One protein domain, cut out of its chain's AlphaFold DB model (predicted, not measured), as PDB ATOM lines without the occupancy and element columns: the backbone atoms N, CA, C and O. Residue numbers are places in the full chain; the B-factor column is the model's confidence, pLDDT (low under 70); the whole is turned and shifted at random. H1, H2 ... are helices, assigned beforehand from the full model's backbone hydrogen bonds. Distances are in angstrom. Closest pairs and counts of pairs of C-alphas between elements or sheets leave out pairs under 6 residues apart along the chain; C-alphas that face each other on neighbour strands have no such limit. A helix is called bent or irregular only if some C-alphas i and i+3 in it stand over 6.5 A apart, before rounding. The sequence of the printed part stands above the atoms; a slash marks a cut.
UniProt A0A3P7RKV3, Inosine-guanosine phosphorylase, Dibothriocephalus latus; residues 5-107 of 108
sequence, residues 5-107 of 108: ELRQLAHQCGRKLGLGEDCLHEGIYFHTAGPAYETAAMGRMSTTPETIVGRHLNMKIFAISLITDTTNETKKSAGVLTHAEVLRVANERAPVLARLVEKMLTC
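Overview. This is residues 5 to 107 of the 108 residues of the protein "Inosine-guanosine phosphorylase" of Dibothriocephalus latus (UniProt A0A3P7RKV3). A loose, open frame of three helices joined by long loops: the long bent helix H3 runs along one side, H1 crosses its second arm, and H2 lies off on the opposite side, with residues 53 to 58 sticking out. The 103 printed residues hold H1, H2, H3 in that order and no named strand; all helix, with 44 residues in helices, under half. It is only just loose, close to compact, radius of gyration of the C-alphas 15.5 A, spans 43 by 35 by 21 A.

Arrangement. H1, residues 5 to 16, touches arm H3b, residues 95 to 105, with residues 9 to 14 alone; the closest C-alphas, of Cys 13 and Lys 103, are 6.1 A apart. They run opposite ways at a steep tilt of 56 degrees. H2, residues 48 to 56, is apart from H1 and both arms of H3. In H1, H2, H3a, residues 83 to 92, and H3b every O i to N i+4 pair is within hydrogen-bond range.

Along the chain. H1 begins at C-alpha 5 (152.509, 139.686, 150.124) and spans 16.5 A; H2 spans 12.4 A. H3, residues 83 to 105, was assigned as one helix by its hydrogen bonds, but is bent: C-alphas 92 and 95 are 7.2 A apart, and H3a, 14.5 A, and H3b, 15.3 A, stand at a steep 59 degrees. H3b ends at C-alpha 105 (139.851, 141.205, 146.822).

Size, cuts and confidence. The C-alphas of Asn 58 and Ser 77, the farthest apart, are 46.4 A apart. The printed part has no cut; both links are long. Residues 33 to 45 and 69 to 81 have pLDDT under 70.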
ATOM      1  N   GLU A   5     153.395 138.555 149.841       95.06
ATOM      2  CA  GLU A   5     152.509 139.686 150.124       95.06
ATOM      3  C   GLU A   5     151.053 139.217 150.148       95.06
ATOM      4  O   GLU A   5     150.311 139.548 151.071       95.06
ATOM      5  N   LEU A   6     150.661 138.355 149.200       95.25
ATOM      6  CA  LEU A   6     149.312 137.782 149.167       95.25
ATOM      7  C   LEU A   6     149.009 136.909 150.394       95.25
ATOM      8  O   LEU A   6     147.890 136.938 150.908       95.25
ATOM      9  N   ARG A   7     149.997 136.165 150.907       94.06
ATOM     10  CA  ARG A   7     149.838 135.403 152.159       94.06
ATOM     11  C   ARG A   7     149.675 136.318 153.368       94.06
ATOM     12  O   ARG A   7     148.766 136.128 154.173       94.06
ATOM     13  N   GLN A   8     150.503 137.356 153.471       94.06
ATOM     14  CA  GLN A   8     150.374 138.349 154.538       94.06
ATOM     15  C   GLN A   8     149.014 139.054 154.488       94.06
ATOM     16  O   GLN A   8     148.378 139.229 155.531       94.06
ATOM     17  N   LEU A   9     148.537 139.399 153.289       95.06
ATOM     18  CA  LEU A   9     147.213 139.972 153.072       95.06
ATOM     19  C   LEU A   9     146.103 139.026 153.545       95.06
ATOM     20  O   LEU A   9     145.186 139.469 154.238       95.06
ATOM     21  N   ALA A  10     146.205 137.731 153.237       94.25
ATOM     22  CA  ALA A  10     145.257 136.723 153.708       94.25
ATOM     23  C   ALA A  10     145.191 136.679 155.240       94.25
ATOM     24  O   ALA A  10     144.100 136.741 155.806       94.25
ATOM     25  N   HIS A  11     146.336 136.679 155.930       93.38
ATOM     26  CA  HIS A  11     146.372 136.725 157.395       93.38
ATOM     27  C   HIS A  11     145.796 138.022 157.968       93.38
ATOM     28  O   HIS A  11     145.077 137.996 158.967       93.38
ATOM     29  N   GLN A  12     146.069 139.167 157.344       93.88
ATOM     30  CA  GLN A  12     145.481 140.443 157.757       93.88
ATOM     31  C   GLN A  12     143.956 140.448 157.591       93.88
ATOM     32  O   GLN A  12     143.241 140.894 158.491       93.88
ATOM     33  N   CYS A  13     143.453 139.941 156.464       94.62
ATOM     34  CA  CYS A  13     142.021 139.816 156.200       94.62
ATOM     35  C   CYS A  13     141.364 138.821 157.162       94.62
ATOM     36  O   CYS A  13     140.321 139.135 157.733       94.62
ATOM     37  N   GLY A  14     142.012 137.682 157.415       93.44
ATOM     38  CA  GLY A  14     141.581 136.682 158.389       93.44
ATOM     39  C   GLY A  14     141.425 137.271 159.789       93.44
ATOM     40  O   GLY A  14     140.345 137.171 160.368       93.44
ATOM     41  N   ARG A  15     142.431 138.008 160.282       92.50
ATOM     42  CA  ARG A  15     142.353 138.704 161.581       92.50
ATOM     43  C   ARG A  15     141.175 139.675 161.660       92.50
ATOM     44  O   ARG A  15     140.457 139.679 162.652       92.50
ATOM     45  N   LYS A  16     140.932 140.464 160.604       92.56
ATOM     46  CA  LYS A  16     139.787 141.397 160.539       92.56
ATOM     47  C   LYS A  16     138.431 140.681 160.543       92.56
ATOM     48  O   LYS A  16     137.445 141.263 160.979       92.56
ATOM     49  N   LEU A  17     138.375 139.448 160.046       92.88
ATOM     50  CA  LEU A  17     137.170 138.617 160.015       92.88
ATOM     51  C   LEU A  17     136.990 137.759 161.278       92.88
ATOM     52  O   LEU A  17     136.004 137.028 161.362       92.88
ATOM     53  N   GLY A  18     137.915 137.833 162.242       92.44
ATOM     54  CA  GLY A  18     137.907 136.987 163.437       92.44
ATOM     55  C   GLY A  18     138.350 135.543 163.179       92.44
ATOM     56  O   GLY A  18     138.088 134.671 164.002       92.44
ATOM     57  N   LEU A  19     139.013 135.271 162.049       88.56
ATOM     58  CA  LEU A  19     139.658 133.986 161.785       88.56
ATOM     59  C   LEU A  19     141.004 133.976 162.520       88.56
ATOM     60  O   LEU A  19     141.984 134.551 162.044       88.56
ATOM     61  N   GLY A  20     141.008 133.397 163.721       80.56
ATOM     62  CA  GLY A  20     142.206 133.240 164.548       80.56
ATOM     63  C   GLY A  20     143.181 132.187 164.013       80.56
ATOM     64  O   GLY A  20     142.934 131.546 162.986       80.56
ATOM     65  N   GLU A  21     144.274 131.986 164.751       78.12
ATOM     66  CA  GLU A  21     145.327 131.004 164.434       78.12
ATOM     67  C   GLU A  21     144.799 129.563 164.386       78.12
ATOM     68  O   GLU A  21     145.322 128.747 163.644       78.12
ATOM     69  N   ASP A  22     143.691 129.268 165.071       80.12
ATOM     70  CA  ASP A  22     143.050 127.949 165.028       80.12
ATOM     71  C   ASP A  22     142.379 127.639 163.678       80.12
ATOM     72  O   ASP A  22     142.133 126.475 163.355       80.12
ATOM     73  N   CYS A  23     142.071 128.664 162.873       85.81
ATOM     74  CA  CYS A  23     141.332 128.517 161.618       85.81
ATOM     75  C   CYS A  23     142.204 128.709 160.371       85.81
ATOM     76  O   CYS A  23     141.954 128.054 159.358       85.81
ATOM     77  N   LEU A  24     143.180 129.620 160.409       90.69
ATOM     78  CA  LEU A  24     144.024 129.945 159.259       90.69
ATOM     79  C   LEU A  24     145.475 129.543 159.532       90.69
ATOM     80  O   LEU A  24     146.188 130.231 160.260       90.69
ATOM     81  N   HIS A  25     145.899 128.457 158.890       90.69
ATOM     82  CA  HIS A  25     147.225 127.856 159.047       90.69
ATOM     83  C   HIS A  25     148.077 128.048 157.790       90.69
ATOM     84  O   HIS A  25     147.554 128.017 156.674       90.69
ATOM     85  N   GLU A  26     149.393 128.173 157.965       90.00
ATOM     86  CA  GLU A  26     150.366 128.054 156.873       90.00
ATOM     87  C   GLU A  26     151.060 126.691 156.928       90.00
ATOM     88  O   GLU A  26     151.362 126.169 157.999       90.00
ATOM     89  N   GLY A  27     151.341 126.110 155.764       89.06
ATOM     90  CA  GLY A  27     151.989 124.808 155.692       89.06
ATOM     91  C   GLY A  27     152.485 124.459 154.298       89.06
ATOM     92  O   GLY A  27     152.348 125.229 153.344       89.06
ATOM     93  N   ILE A  28     153.071 123.269 154.193       86.25
ATOM     94  CA  ILE A  28     153.569 122.715 152.935       86.25
ATOM     95  C   ILE A  28     152.474 121.843 152.323       86.25
ATOM     96  O   ILE A  28     151.964 120.925 152.961       86.25
ATOM     97  N   TYR A  29     152.129 122.125 151.068       84.81
ATOM     98  CA  TYR A  29     151.216 121.300 150.286       84.81
ATOM     99  C   TYR A  29     152.000 120.200 149.569       84.81
ATOM    100  O   TYR A  29     152.899 120.498 148.782       84.81
ATOM    101  N   PHE A  30     151.642 118.942 149.818       83.00
ATOM    102  CA  PHE A  30     152.212 117.786 149.132       83.00
ATOM    103  C   PHE A  30     151.243 117.263 148.064       83.00
ATOM    104  O   PHE A  30     150.084 116.959 148.363       83.00
ATOM    105  N   HIS A  31     151.722 117.188 146.821       81.00
ATOM    106  CA  HIS A  31     150.939 116.743 145.672       81.00
ATOM    107  C   HIS A  31     151.112 115.244 145.427       81.00
ATOM    108  O   HIS A  31     152.240 114.753 145.383       81.00
ATOM    109  N   THR A  32     150.006 114.537 145.203       76.19
ATOM    110  CA  THR A  32     149.999 113.121 144.804       76.19
ATOM    111  C   THR A  32     149.189 112.926 143.528       76.19
ATOM    112  O   THR A  32     148.251 113.669 143.260       76.19
ATOM    113  N   ALA A  33     149.535 111.917 142.726       69.25
ATOM    114  CA  ALA A  33     148.950 111.731 141.396       69.25
ATOM    115  C   ALA A  33     147.458 111.315 141.394       69.25
ATOM    116  O   ALA A  33     146.798 111.453 140.367       69.25
ATOM    117  N   GLY A  34     146.906 110.827 142.516       69.25
ATOM    118  CA  GLY A  34     145.544 110.269 142.559       69.25
ATOM    119  C   GLY A  34     145.381 109.019 141.674       69.25
ATOM    120  O   GLY A  34     146.379 108.481 141.195       69.25
ATOM    121  N   PRO A  35     144.153 108.504 141.441       58.59
ATOM    122  CA  PRO A  35     142.839 108.952 141.927       58.59
ATOM    123  C   PRO A  35     142.387 108.258 143.225       58.59
ATOM    124  O   PRO A  35     141.324 108.570 143.759       58.59
ATOM    125  N   ALA A  36     143.155 107.285 143.716       56.44
ATOM    126  CA  ALA A  36     142.836 106.576 144.947       56.44
ATOM    127  C   ALA A  36     143.128 107.471 146.159       56.44
ATOM    128  O   ALA A  36     144.207 108.054 146.265       56.44
ATOM    129  N   TYR A  37     142.172 107.564 147.087       55.00
ATOM    130  CA  TYR A  37     142.442 108.054 148.436       55.00
ATOM    131  C   TYR A  37     143.371 107.036 149.109       55.00
ATOM    132  O   TYR A  37     142.912 105.990 149.567       55.00
ATOM    133  N   GLU A  38     144.682 107.272 149.095       51.31
ATOM    134  CA  GLU A  38     145.617 106.364 149.758       51.31
ATOM    135  C   GLU A  38     145.386 106.359 151.277       51.31
ATOM    136  O   GLU A  38     145.048 107.370 151.898       51.31
ATOM    137  N   THR A  39     145.539 105.172 151.865       49.16
ATOM    138  CA  THR A  39     145.442 104.873 153.299       49.16
ATOM    139  C   THR A  39     146.072 105.961 154.165       49.16
ATOM    140  O   THR A  39     147.285 106.112 154.129       49.16
ATOM    141  N   ALA A  40     145.252 106.668 154.956       43.75
ATOM    142  CA  ALA A  40     145.580 107.635 156.024       43.75
ATOM    143  C   ALA A  40     146.635 108.737 155.738       43.75
ATOM    144  O   ALA A  40     146.812 109.631 156.564       43.75
ATOM    145  N   ALA A  41     147.287 108.738 154.578       42.88
ATOM    146  CA  ALA A  41     148.403 109.598 154.230       42.88
ATOM    147  C   ALA A  41     148.031 110.484 153.036       42.88
ATOM    148  O   ALA A  41     148.273 110.176 151.876       42.88
ATOM    149  N   MET A  42     147.419 111.619 153.373       50.97
ATOM    150  CA  MET A  42     147.865 112.944 152.929       50.97
ATOM    151  C   MET A  42     148.382 113.043 151.486       50.97
ATOM    152  O   MET A  42     149.569 113.247 151.242       50.97
ATOM    153  N   GLY A  43     147.467 113.005 150.525       51.75
ATOM    154  CA  GLY A  43     147.769 113.372 149.153       51.75
ATOM    155  C   GLY A  43     146.718 114.320 148.611       51.75
ATOM    156  O   GLY A  43     145.546 113.955 148.526       51.75
ATOM    157  N   ARG A  44     147.100 115.557 148.277       61.69
ATOM    158  CA  ARG A  44     146.189 116.471 147.585       61.69
ATOM    159  C   ARG A  44     146.491 116.409 146.088       61.69
ATOM    160  O   ARG A  44     147.629 116.572 145.669       61.69
ATOM    161  N   MET A  45     145.472 116.141 145.280       64.06
ATOM    162  CA  MET A  45     145.668 115.680 143.896       64.06
ATOM    163  C   MET A  45     145.689 116.804 142.848       64.06
ATOM    164  O   MET A  45     145.574 116.548 141.655       64.06
ATOM    165  N   SER A  46     145.779 118.067 143.265       71.62
ATOM    166  CA  SER A  46     145.580 119.223 142.378       71.62
ATOM    167  C   SER A  46     146.535 120.366 142.751       71.62
ATOM    168  O   SER A  46     147.497 120.154 143.490       71.62
ATOM    169  N   THR A  47     146.296 121.566 142.223       77.12
ATOM    170  CA  THR A  47     146.899 122.858 142.587       77.12
ATOM    171  C   THR A  47     148.361 123.049 142.173       77.12
ATOM    172  O   THR A  47     148.753 124.148 141.773       77.12
ATOM    173  N   THR A  48     149.200 122.017 142.260       82.12
ATOM    174  CA  THR A  48     150.621 122.112 141.909       82.12
ATOM    175  C   THR A  48     150.852 122.365 140.415       82.12
ATOM    176  O   THR A  48     151.606 123.299 140.122       82.12
ATOM    177  N   PRO A  49     150.218 121.643 139.468       82.50
ATOM    178  CA  PRO A  49     150.404 121.904 138.039       82.50
ATOM    179  C   PRO A  49     150.054 123.345 137.638       82.50
ATOM    180  O   PRO A  49     150.835 124.012 136.957       82.50
ATOM    181  N   GLU A  50     148.928 123.867 138.125       87.44
ATOM    182  CA  GLU A  50     148.449 125.222 137.840       87.44
ATOM    183  C   GLU A  50     149.401 126.278 138.403       87.44
ATOM    184  O   GLU A  50     149.724 127.262 137.735       87.44
ATOM    185  N   THR A  51     149.914 126.046 139.614       87.75
ATOM    186  CA  THR A  51     150.870 126.953 140.254       87.75
ATOM    187  C   THR A  51     152.193 126.992 139.478       87.75
ATOM    188  O   THR A  51     152.797 128.059 139.344       87.75
ATOM    189  N   ILE A  52     152.667 125.854 138.949       89.69
ATOM    190  CA  ILE A  52     153.905 125.801 138.147       89.69
ATOM    191  C   ILE A  52     153.734 126.648 136.883       89.69
ATOM    192  O   ILE A  52     154.559 127.525 136.613       89.69
ATOM    193  N   VAL A  53     152.641 126.429 136.147       92.25
ATOM    194  CA  VAL A  53     152.351 127.142 134.894       92.25
ATOM    195  C   VAL A  53     152.156 128.638 135.142       92.25
ATOM    196  O   VAL A  53     152.798 129.455 134.483       92.25
ATOM    197  N   GLY A  54     151.352 129.025 136.135       91.75
ATOM    198  CA  GLY A  54     151.148 130.437 136.471       91.75
ATOM    199  C   GLY A  54     152.453 131.140 136.846       91.75
ATOM    200  O   GLY A  54     152.676 132.297 136.484       91.75
ATOM    201  N   ARG A  55     153.375 130.433 137.517       91.31
ATOM    202  CA  ARG A  55     154.646 131.036 137.926       91.31
ATOM    203  C   ARG A  55     155.613 131.190 136.761       91.31
ATOM    204  O   ARG A  55     156.379 132.160 136.765       91.31
ATOM    205  N   HIS A  56     155.562 130.268 135.800       93.06
ATOM    206  CA  HIS A  56     156.261 130.376 134.521       93.06
ATOM    207  C   HIS A  56     155.777 131.590 133.712       93.06
ATOM    208  O   HIS A  56     156.576 132.225 133.036       93.06
ATOM    209  N   LEU A  57     154.505 131.972 133.865       95.00
ATOM    210  CA  LEU A  57     153.911 133.186 133.288       95.00
ATOM    211  C   LEU A  57     154.095 134.445 134.159       95.00
ATOM    212  O   LEU A  57     153.396 135.437 133.971       95.00
ATOM    213  N   ASN A  58     155.011 134.420 135.135       93.12
ATOM    214  CA  ASN A  58     155.306 135.538 136.041       93.12
ATOM    215  C   ASN A  58     154.105 136.055 136.866       93.12
ATOM    216  O   ASN A  58     154.155 137.169 137.388       93.12
ATOM    217  N   MET A  59     153.054 135.254 137.053       95.06
ATOM    218  CA  MET A  59     151.907 135.642 137.878       95.06
ATOM    219  C   MET A  59     152.256 135.602 139.375       95.06
ATOM    220  O   MET A  59     153.021 134.741 139.829       95.06
ATOM    221  N   LYS A  60     151.653 136.505 140.160       93.62
ATOM    222  CA  LYS A  60     151.589 136.366 141.623       93.62
ATOM    223  C   LYS A  60     150.553 135.295 141.958       93.62
ATOM    224  O   LYS A  60     149.433 135.354 141.460       93.62
ATOM    225  N   ILE A  61     150.925 134.316 142.783       94.56
ATOM    226  CA  ILE A  61     150.071 133.158 143.073       94.56
ATOM    227  C   ILE A  61     149.805 133.060 144.566       94.56
ATOM    228  O   ILE A  61     150.732 133.047 145.376       94.56
ATOM    229  N   PHE A  62     148.529 132.927 144.904       94.06
ATOM    230  CA  PHE A  62     148.044 132.574 146.227       94.06
ATOM    231  C   PHE A  62     147.293 131.247 146.126       94.06
ATOM    232  O   PHE A  62     146.493 131.059 145.212       94.06
ATOM    233  N   ALA A  63     147.558 130.333 147.055       92.81
ATOM    234  CA  ALA A  63     146.873 129.053 147.140       92.81
ATOM    235  C   ALA A  63     146.384 128.838 148.570       92.81
ATOM    236  O   ALA A  63     147.093 129.138 149.530       92.81
ATOM    237  N   ILE A  64     145.175 128.300 148.697       91.81
ATOM    238  CA  ILE A  64     144.545 127.985 149.975       91.81
ATOM    239  C   ILE A  64     143.886 126.615 149.883       91.81
ATOM    240  O   ILE A  64     143.344 126.229 148.850       91.81
ATOM    241  N   SER A  65     143.957 125.868 150.977       89.44
ATOM    242  CA  SER A  65     143.458 124.505 151.061       89.44
ATOM    243  C   SER A  65     142.427 124.418 152.176       89.44
ATOM    244  O   SER A  65     142.768 124.577 153.344       89.44
ATOM    245  N   LEU A  66     141.174 124.130 151.822       88.44
ATOM    246  CA  LEU A  66     140.163 123.772 152.809       88.44
ATOM    247  C   LEU A  66     140.392 122.325 153.260       88.44
ATOM    248  O   LEU A  66     140.334 121.398 152.446       88.44
ATOM    249  N   ILE A  67     140.685 122.152 154.548       83.25
ATOM    250  CA  ILE A  67     140.891 120.841 155.164       83.25
ATOM    251  C   ILE A  67     139.522 120.225 155.456       83.25
ATOM    252  O   ILE A  67     138.819 120.653 156.369       83.25
ATOM    253  N   THR A  68     139.138 119.248 154.640       74.88
ATOM    254  CA  THR A  68     137.877 118.499 154.753       74.88
ATOM    255  C   THR A  68     138.007 117.259 155.629       74.88
ATOM    256  O   THR A  68     137.024 116.812 156.209       74.88
ATOM    257  N   ASP A  69     139.236 116.761 155.783       68.31
ATOM    258  CA  ASP A  69     139.532 115.481 156.415       68.31
ATOM    259  C   ASP A  69     140.481 115.712 157.585       68.31
ATOM    260  O   ASP A  69     141.586 116.225 157.418       68.31
ATOM    261  N   THR A  70     140.053 115.354 158.795       56.38
ATOM    262  CA  THR A  70     140.942 115.351 159.961       56.38
ATOM    263  C   THR A  70     141.521 113.950 160.092       56.38
ATOM    264  O   THR A  70     140.863 113.058 160.623       56.38
ATOM    265  N   THR A  71     142.763 113.739 159.656       50.19
ATOM    266  CA  THR A  71     143.538 112.506 159.906       50.19
ATOM    267  C   THR A  71     143.986 112.398 161.370       50.19
ATOM    268  O   THR A  71     145.038 111.841 161.670       50.19
ATOM    269  N   ASN A  72     143.213 112.958 162.306       41.47
ATOM    270  CA  ASN A  72     143.504 112.827 163.720       41.47
ATOM    271  C   ASN A  72     143.343 111.355 164.100       41.47
ATOM    272  O   ASN A  72     142.254 110.789 164.015       41.47
ATOM    273  N   GLU A  73     144.439 110.773 164.573       46.59
ATOM    274  CA  GLU A  73     144.562 109.425 165.139       46.59
ATOM    275  C   GLU A  73     143.448 109.073 166.153       46.59
ATOM    276  O   GLU A  73     143.134 107.904 166.358       46.59
ATOM    277  N   THR A  74     142.782 110.072 166.744       40.81
ATOM    278  CA  THR A  74     141.646 109.920 167.669       40.81
ATOM    279  C   THR A  74     140.297 109.602 167.008       40.81
ATOM    280  O   THR A  74     139.365 109.219 167.711       40.81
ATOM    281  N   LYS A  75     140.170 109.697 165.676       43.88
ATOM    282  CA  LYS A  75     138.985 109.272 164.901       43.88
ATOM    283  C   LYS A  75     139.211 107.971 164.118       43.88
ATOM    284  O   LYS A  75     138.514 107.704 163.145       43.88
ATOM    285  N   LYS A  76     140.125 107.104 164.568       44.94
ATOM    286  CA  LYS A  76     140.317 105.756 163.991       44.94
ATOM    287  C   LYS A  76     139.087 104.832 164.085       44.94
ATOM    288  O   LYS A  76     139.103 103.757 163.496       44.94
ATOM    289  N   SER A  77     138.020 105.244 164.772       43.59
ATOM    290  CA  SER A  77     136.847 104.399 165.041       43.59
ATOM    291  C   SER A  77     135.608 104.685 164.182       43.59
ATOM    292  O   SER A  77     134.547 104.155 164.499       43.59
ATOM    293  N   ALA A  78     135.674 105.499 163.120       47.19
ATOM    294  CA  ALA A  78     134.470 105.807 162.339       47.19
ATOM    295  C   ALA A  78     134.713 105.916 160.824       47.19
ATOM    296  O   ALA A  78     134.782 107.009 160.277       47.19
ATOM    297  N   GLY A  79     134.746 104.759 160.156       53.31
ATOM    298  CA  GLY A  79     134.374 104.623 158.742       53.31
ATOM    299  C   GLY A  79     135.419 105.022 157.695       53.31
ATOM    300  O   GLY A  79     136.287 105.861 157.907       53.31
ATOM    301  N   VAL A  80     135.314 104.389 156.524       60.34
ATOM    302  CA  VAL A  80     136.028 104.785 155.303       60.34
ATOM    303  C   VAL A  80     135.630 106.221 154.956       60.34
ATOM    304  O   VAL A  80     134.438 106.525 154.901       60.34
ATOM    305  N   LEU A  81     136.606 107.100 154.716       64.94
ATOM    306  CA  LEU A  81     136.338 108.455 154.240       64.94
ATOM    307  C   LEU A  81     135.587 108.378 152.905       64.94
ATOM    308  O   LEU A  81     136.085 107.802 151.939       64.94
ATOM    309  N   THR A  82     134.384 108.947 152.848       72.12
ATOM    310  CA  THR A  82     133.569 108.955 151.628       72.12
ATOM    311  C   THR A  82     133.601 110.325 150.967       72.12
ATOM    312  O   THR A  82     133.682 111.356 151.635       72.12
ATOM    313  N   HIS A  83     133.461 110.351 149.642       73.88
ATOM    314  CA  HIS A  83     133.348 111.600 148.886       73.88
ATOM    315  C   HIS A  83     132.174 112.477 149.369       73.88
ATOM    316  O   HIS A  83     132.270 113.702 149.378       73.88
ATOM    317  N   ALA A  84     131.082 111.854 149.824       79.94
ATOM    318  CA  ALA A  84     129.935 112.561 150.384       79.94
ATOM    319  C   ALA A  84     130.294 113.349 151.656       79.94
ATOM    320  O   ALA A  84     129.843 114.481 151.819       79.94
ATOM    321  N   GLU A  85     131.138 112.788 152.527       76.19
ATOM    322  CA  GLU A  85     131.584 113.466 153.748       76.19
ATOM    323  C   GLU A  85     132.497 114.657 153.430       76.19
ATOM    324  O   GLU A  85     132.319 115.742 153.987       76.19
ATOM    325  N   VAL A  86     133.396 114.497 152.453       79.12
ATOM    326  CA  VAL A  86     134.235 115.594 151.940       79.12
ATOM    327  C   VAL A  86     133.364 116.753 151.446       79.12
ATOM    328  O   VAL A  86     133.596 117.904 151.816       79.12
ATOM    329  N   LEU A  87     132.332 116.459 150.645       82.25
ATOM    330  CA  LEU A  87     131.408 117.472 150.125       82.25
ATOM    331  C   LEU A  87     130.593 118.150 151.229       82.25
ATOM    332  O   LEU A  87     130.368 119.359 151.166       82.25
ATOM    333  N   ARG A  88     130.164 117.402 152.251       82.94
ATOM    334  CA  ARG A  88     129.426 117.954 153.392       82.94
ATOM    335  C   ARG A  88     130.264 119.000 154.128       82.94
ATOM    336  O   ARG A  88     129.824 120.140 154.269       82.94
ATOM    337  N   VAL A  89     131.488 118.643 154.521       83.00
ATOM    338  CA  VAL A  89     132.404 119.561 155.222       83.00
ATOM    339  C   VAL A  89     132.785 120.747 154.333       83.00
ATOM    340  O   VAL A  89     132.850 121.882 154.811       83.00
ATOM    341  N   ALA A  90     132.991 120.511 153.034       84.19
ATOM    342  CA  ALA A  90     133.267 121.575 152.078       84.19
ATOM    343  C   ALA A  90     132.130 122.606 152.037       84.19
ATOM    344  O   ALA A  90     132.394 123.799 152.174       84.19
ATOM    345  N   ASN A  91     130.877 122.159 151.930       87.75
ATOM    346  CA  ASN A  91     129.709 123.042 151.902       87.75
ATOM    347  C   ASN A  91     129.522 123.816 153.215       87.75
ATOM    348  O   ASN A  91     129.196 125.000 153.185       87.75
ATOM    349  N   GLU A  92     129.779 123.187 154.363       88.12
ATOM    350  CA  GLU A  92     129.689 123.846 155.673       88.12
ATOM    351  C   GLU A  92     130.730 124.963 155.848       88.12
ATOM    352  O   GLU A  92     130.465 125.978 156.495       88.12
ATOM    353  N   ARG A  93     131.926 124.799 155.271       87.12
ATOM    354  CA  ARG A  93     133.046 125.739 155.432       87.12
ATOM    355  C   ARG A  93     133.228 126.700 154.256       87.12
ATOM    356  O   ARG A  93     133.902 127.719 154.418       87.12
ATOM    357  N   ALA A  94     132.600 126.437 153.112       88.88
ATOM    358  CA  ALA A  94     132.652 127.287 151.924       88.88
ATOM    359  C   ALA A  94     132.301 128.765 152.200       88.88
ATOM    360  O   ALA A  94     133.040 129.624 151.712       88.88
ATOM    361  N   PRO A  95     131.287 129.113 153.024       93.19
ATOM    362  CA  PRO A  95     130.977 130.516 153.312       93.19
ATOM    363  C   PRO A  95     132.117 131.265 154.013       93.19
ATOM    364  O   PRO A  95     132.317 132.456 153.786       93.19
ATOM    365  N   VAL A  96     132.893 130.579 154.857       91.25
ATOM    366  CA  VAL A  96     134.047 131.180 155.547       91.25
ATOM    367  C   VAL A  96     135.159 131.487 154.550       91.25
ATOM    368  O   VAL A  96     135.718 132.584 154.565       91.25
ATOM    369  N   LEU A  97     135.444 130.536 153.656       92.75
ATOM    370  CA  LEU A  97     136.429 130.711 152.593       92.75
ATOM    371  C   LEU A  97     136.027 131.839 151.634       92.75
ATOM    372  O   LEU A  97     136.856 132.691 151.324       92.75
ATOM    373  N   ALA A  98     134.758 131.883 151.218       93.88
ATOM    374  CA  ALA A  98     134.231 132.933 150.348       93.88
ATOM    375  C   ALA A  98     134.427 134.324 150.966       93.88
ATOM    376  O   ALA A  98     135.029 135.192 150.340       93.88
ATOM    377  N   ARG A  99     134.047 134.501 152.239       95.00
ATOM    378  CA  ARG A  99     134.242 135.767 152.966       95.00
ATOM    379  C   ARG A  99     135.707 136.190 153.045       95.00
ATOM    380  O   ARG A  99     136.001 137.383 152.964       95.00
ATOM    381  N   LEU A 100     136.628 135.241 153.222       94.38
ATOM    382  CA  LEU A 100     138.062 135.535 153.237       94.38
ATOM    383  C   LEU A 100     138.539 136.031 151.868       94.38
ATOM    384  O   LEU A 100     139.199 137.067 151.800       94.38
ATOM    385  N   VAL A 101     138.180 135.324 150.793       95.00
ATOM    386  CA  VAL A 101     138.568 135.683 149.420       95.00
ATOM    387  C   VAL A 101     137.973 137.032 149.021       95.00
ATOM    388  O   VAL A 101     138.704 137.898 148.547       95.00
ATOM    389  N   GLU A 102     136.685 137.261 149.284       96.19
ATOM    390  CA  GLU A 102     136.031 138.558 149.069       96.19
ATOM    391  C   GLU A 102     136.775 139.676 149.801       96.19
ATOM    392  O   GLU A 102     137.079 140.721 149.222       96.19
ATOM    393  N   LYS A 103     137.139 139.449 151.068       95.31
ATOM    394  CA  LYS A 103     137.864 140.456 151.838       95.31
ATOM    395  C   LYS A 103     139.243 140.741 151.250       95.31
ATOM    396  O   LYS A 103     139.606 141.913 151.159       95.31
ATOM    397  N   MET A 104     139.974 139.712 150.823       95.50
ATOM    398  CA  MET A 104     141.267 139.874 150.154       95.50
ATOM    399  C   MET A 104     141.137 140.692 148.868       95.50
ATOM    400  O   MET A 104     141.926 141.608 148.675       95.50
ATOM    401  N   LEU A 105     140.113 140.438 148.047       94.44
ATOM    402  CA  LEU A 105     139.851 141.205 146.822       94.44
ATOM    403  C   LEU A 105     139.589 142.690 147.095       94.44
ATOM    404  O   LEU A 105     140.052 143.534 146.343       94.44
ATOM    405  N   THR A 106     138.899 143.024 148.189       94.69
ATOM    406  CA  THR A 106     138.674 144.434 148.573       94.69
ATOM    407  C   THR A 106     139.895 145.131 149.178       94.69
ATOM    408  O   THR A 106     139.844 146.331 149.430       94.69
ATOM    409  N   CYS A 107     140.947 144.379 149.509       88.38
ATOM    410  CA  CYS A 107     142.155 144.885 150.165       88.38
ATOM    411  C   CYS A 107     143.415 144.749 149.289       88.38
ATOM    412  O   CYS A 107     144.500 145.077 149.770       88.38
TER     413      CYS A 107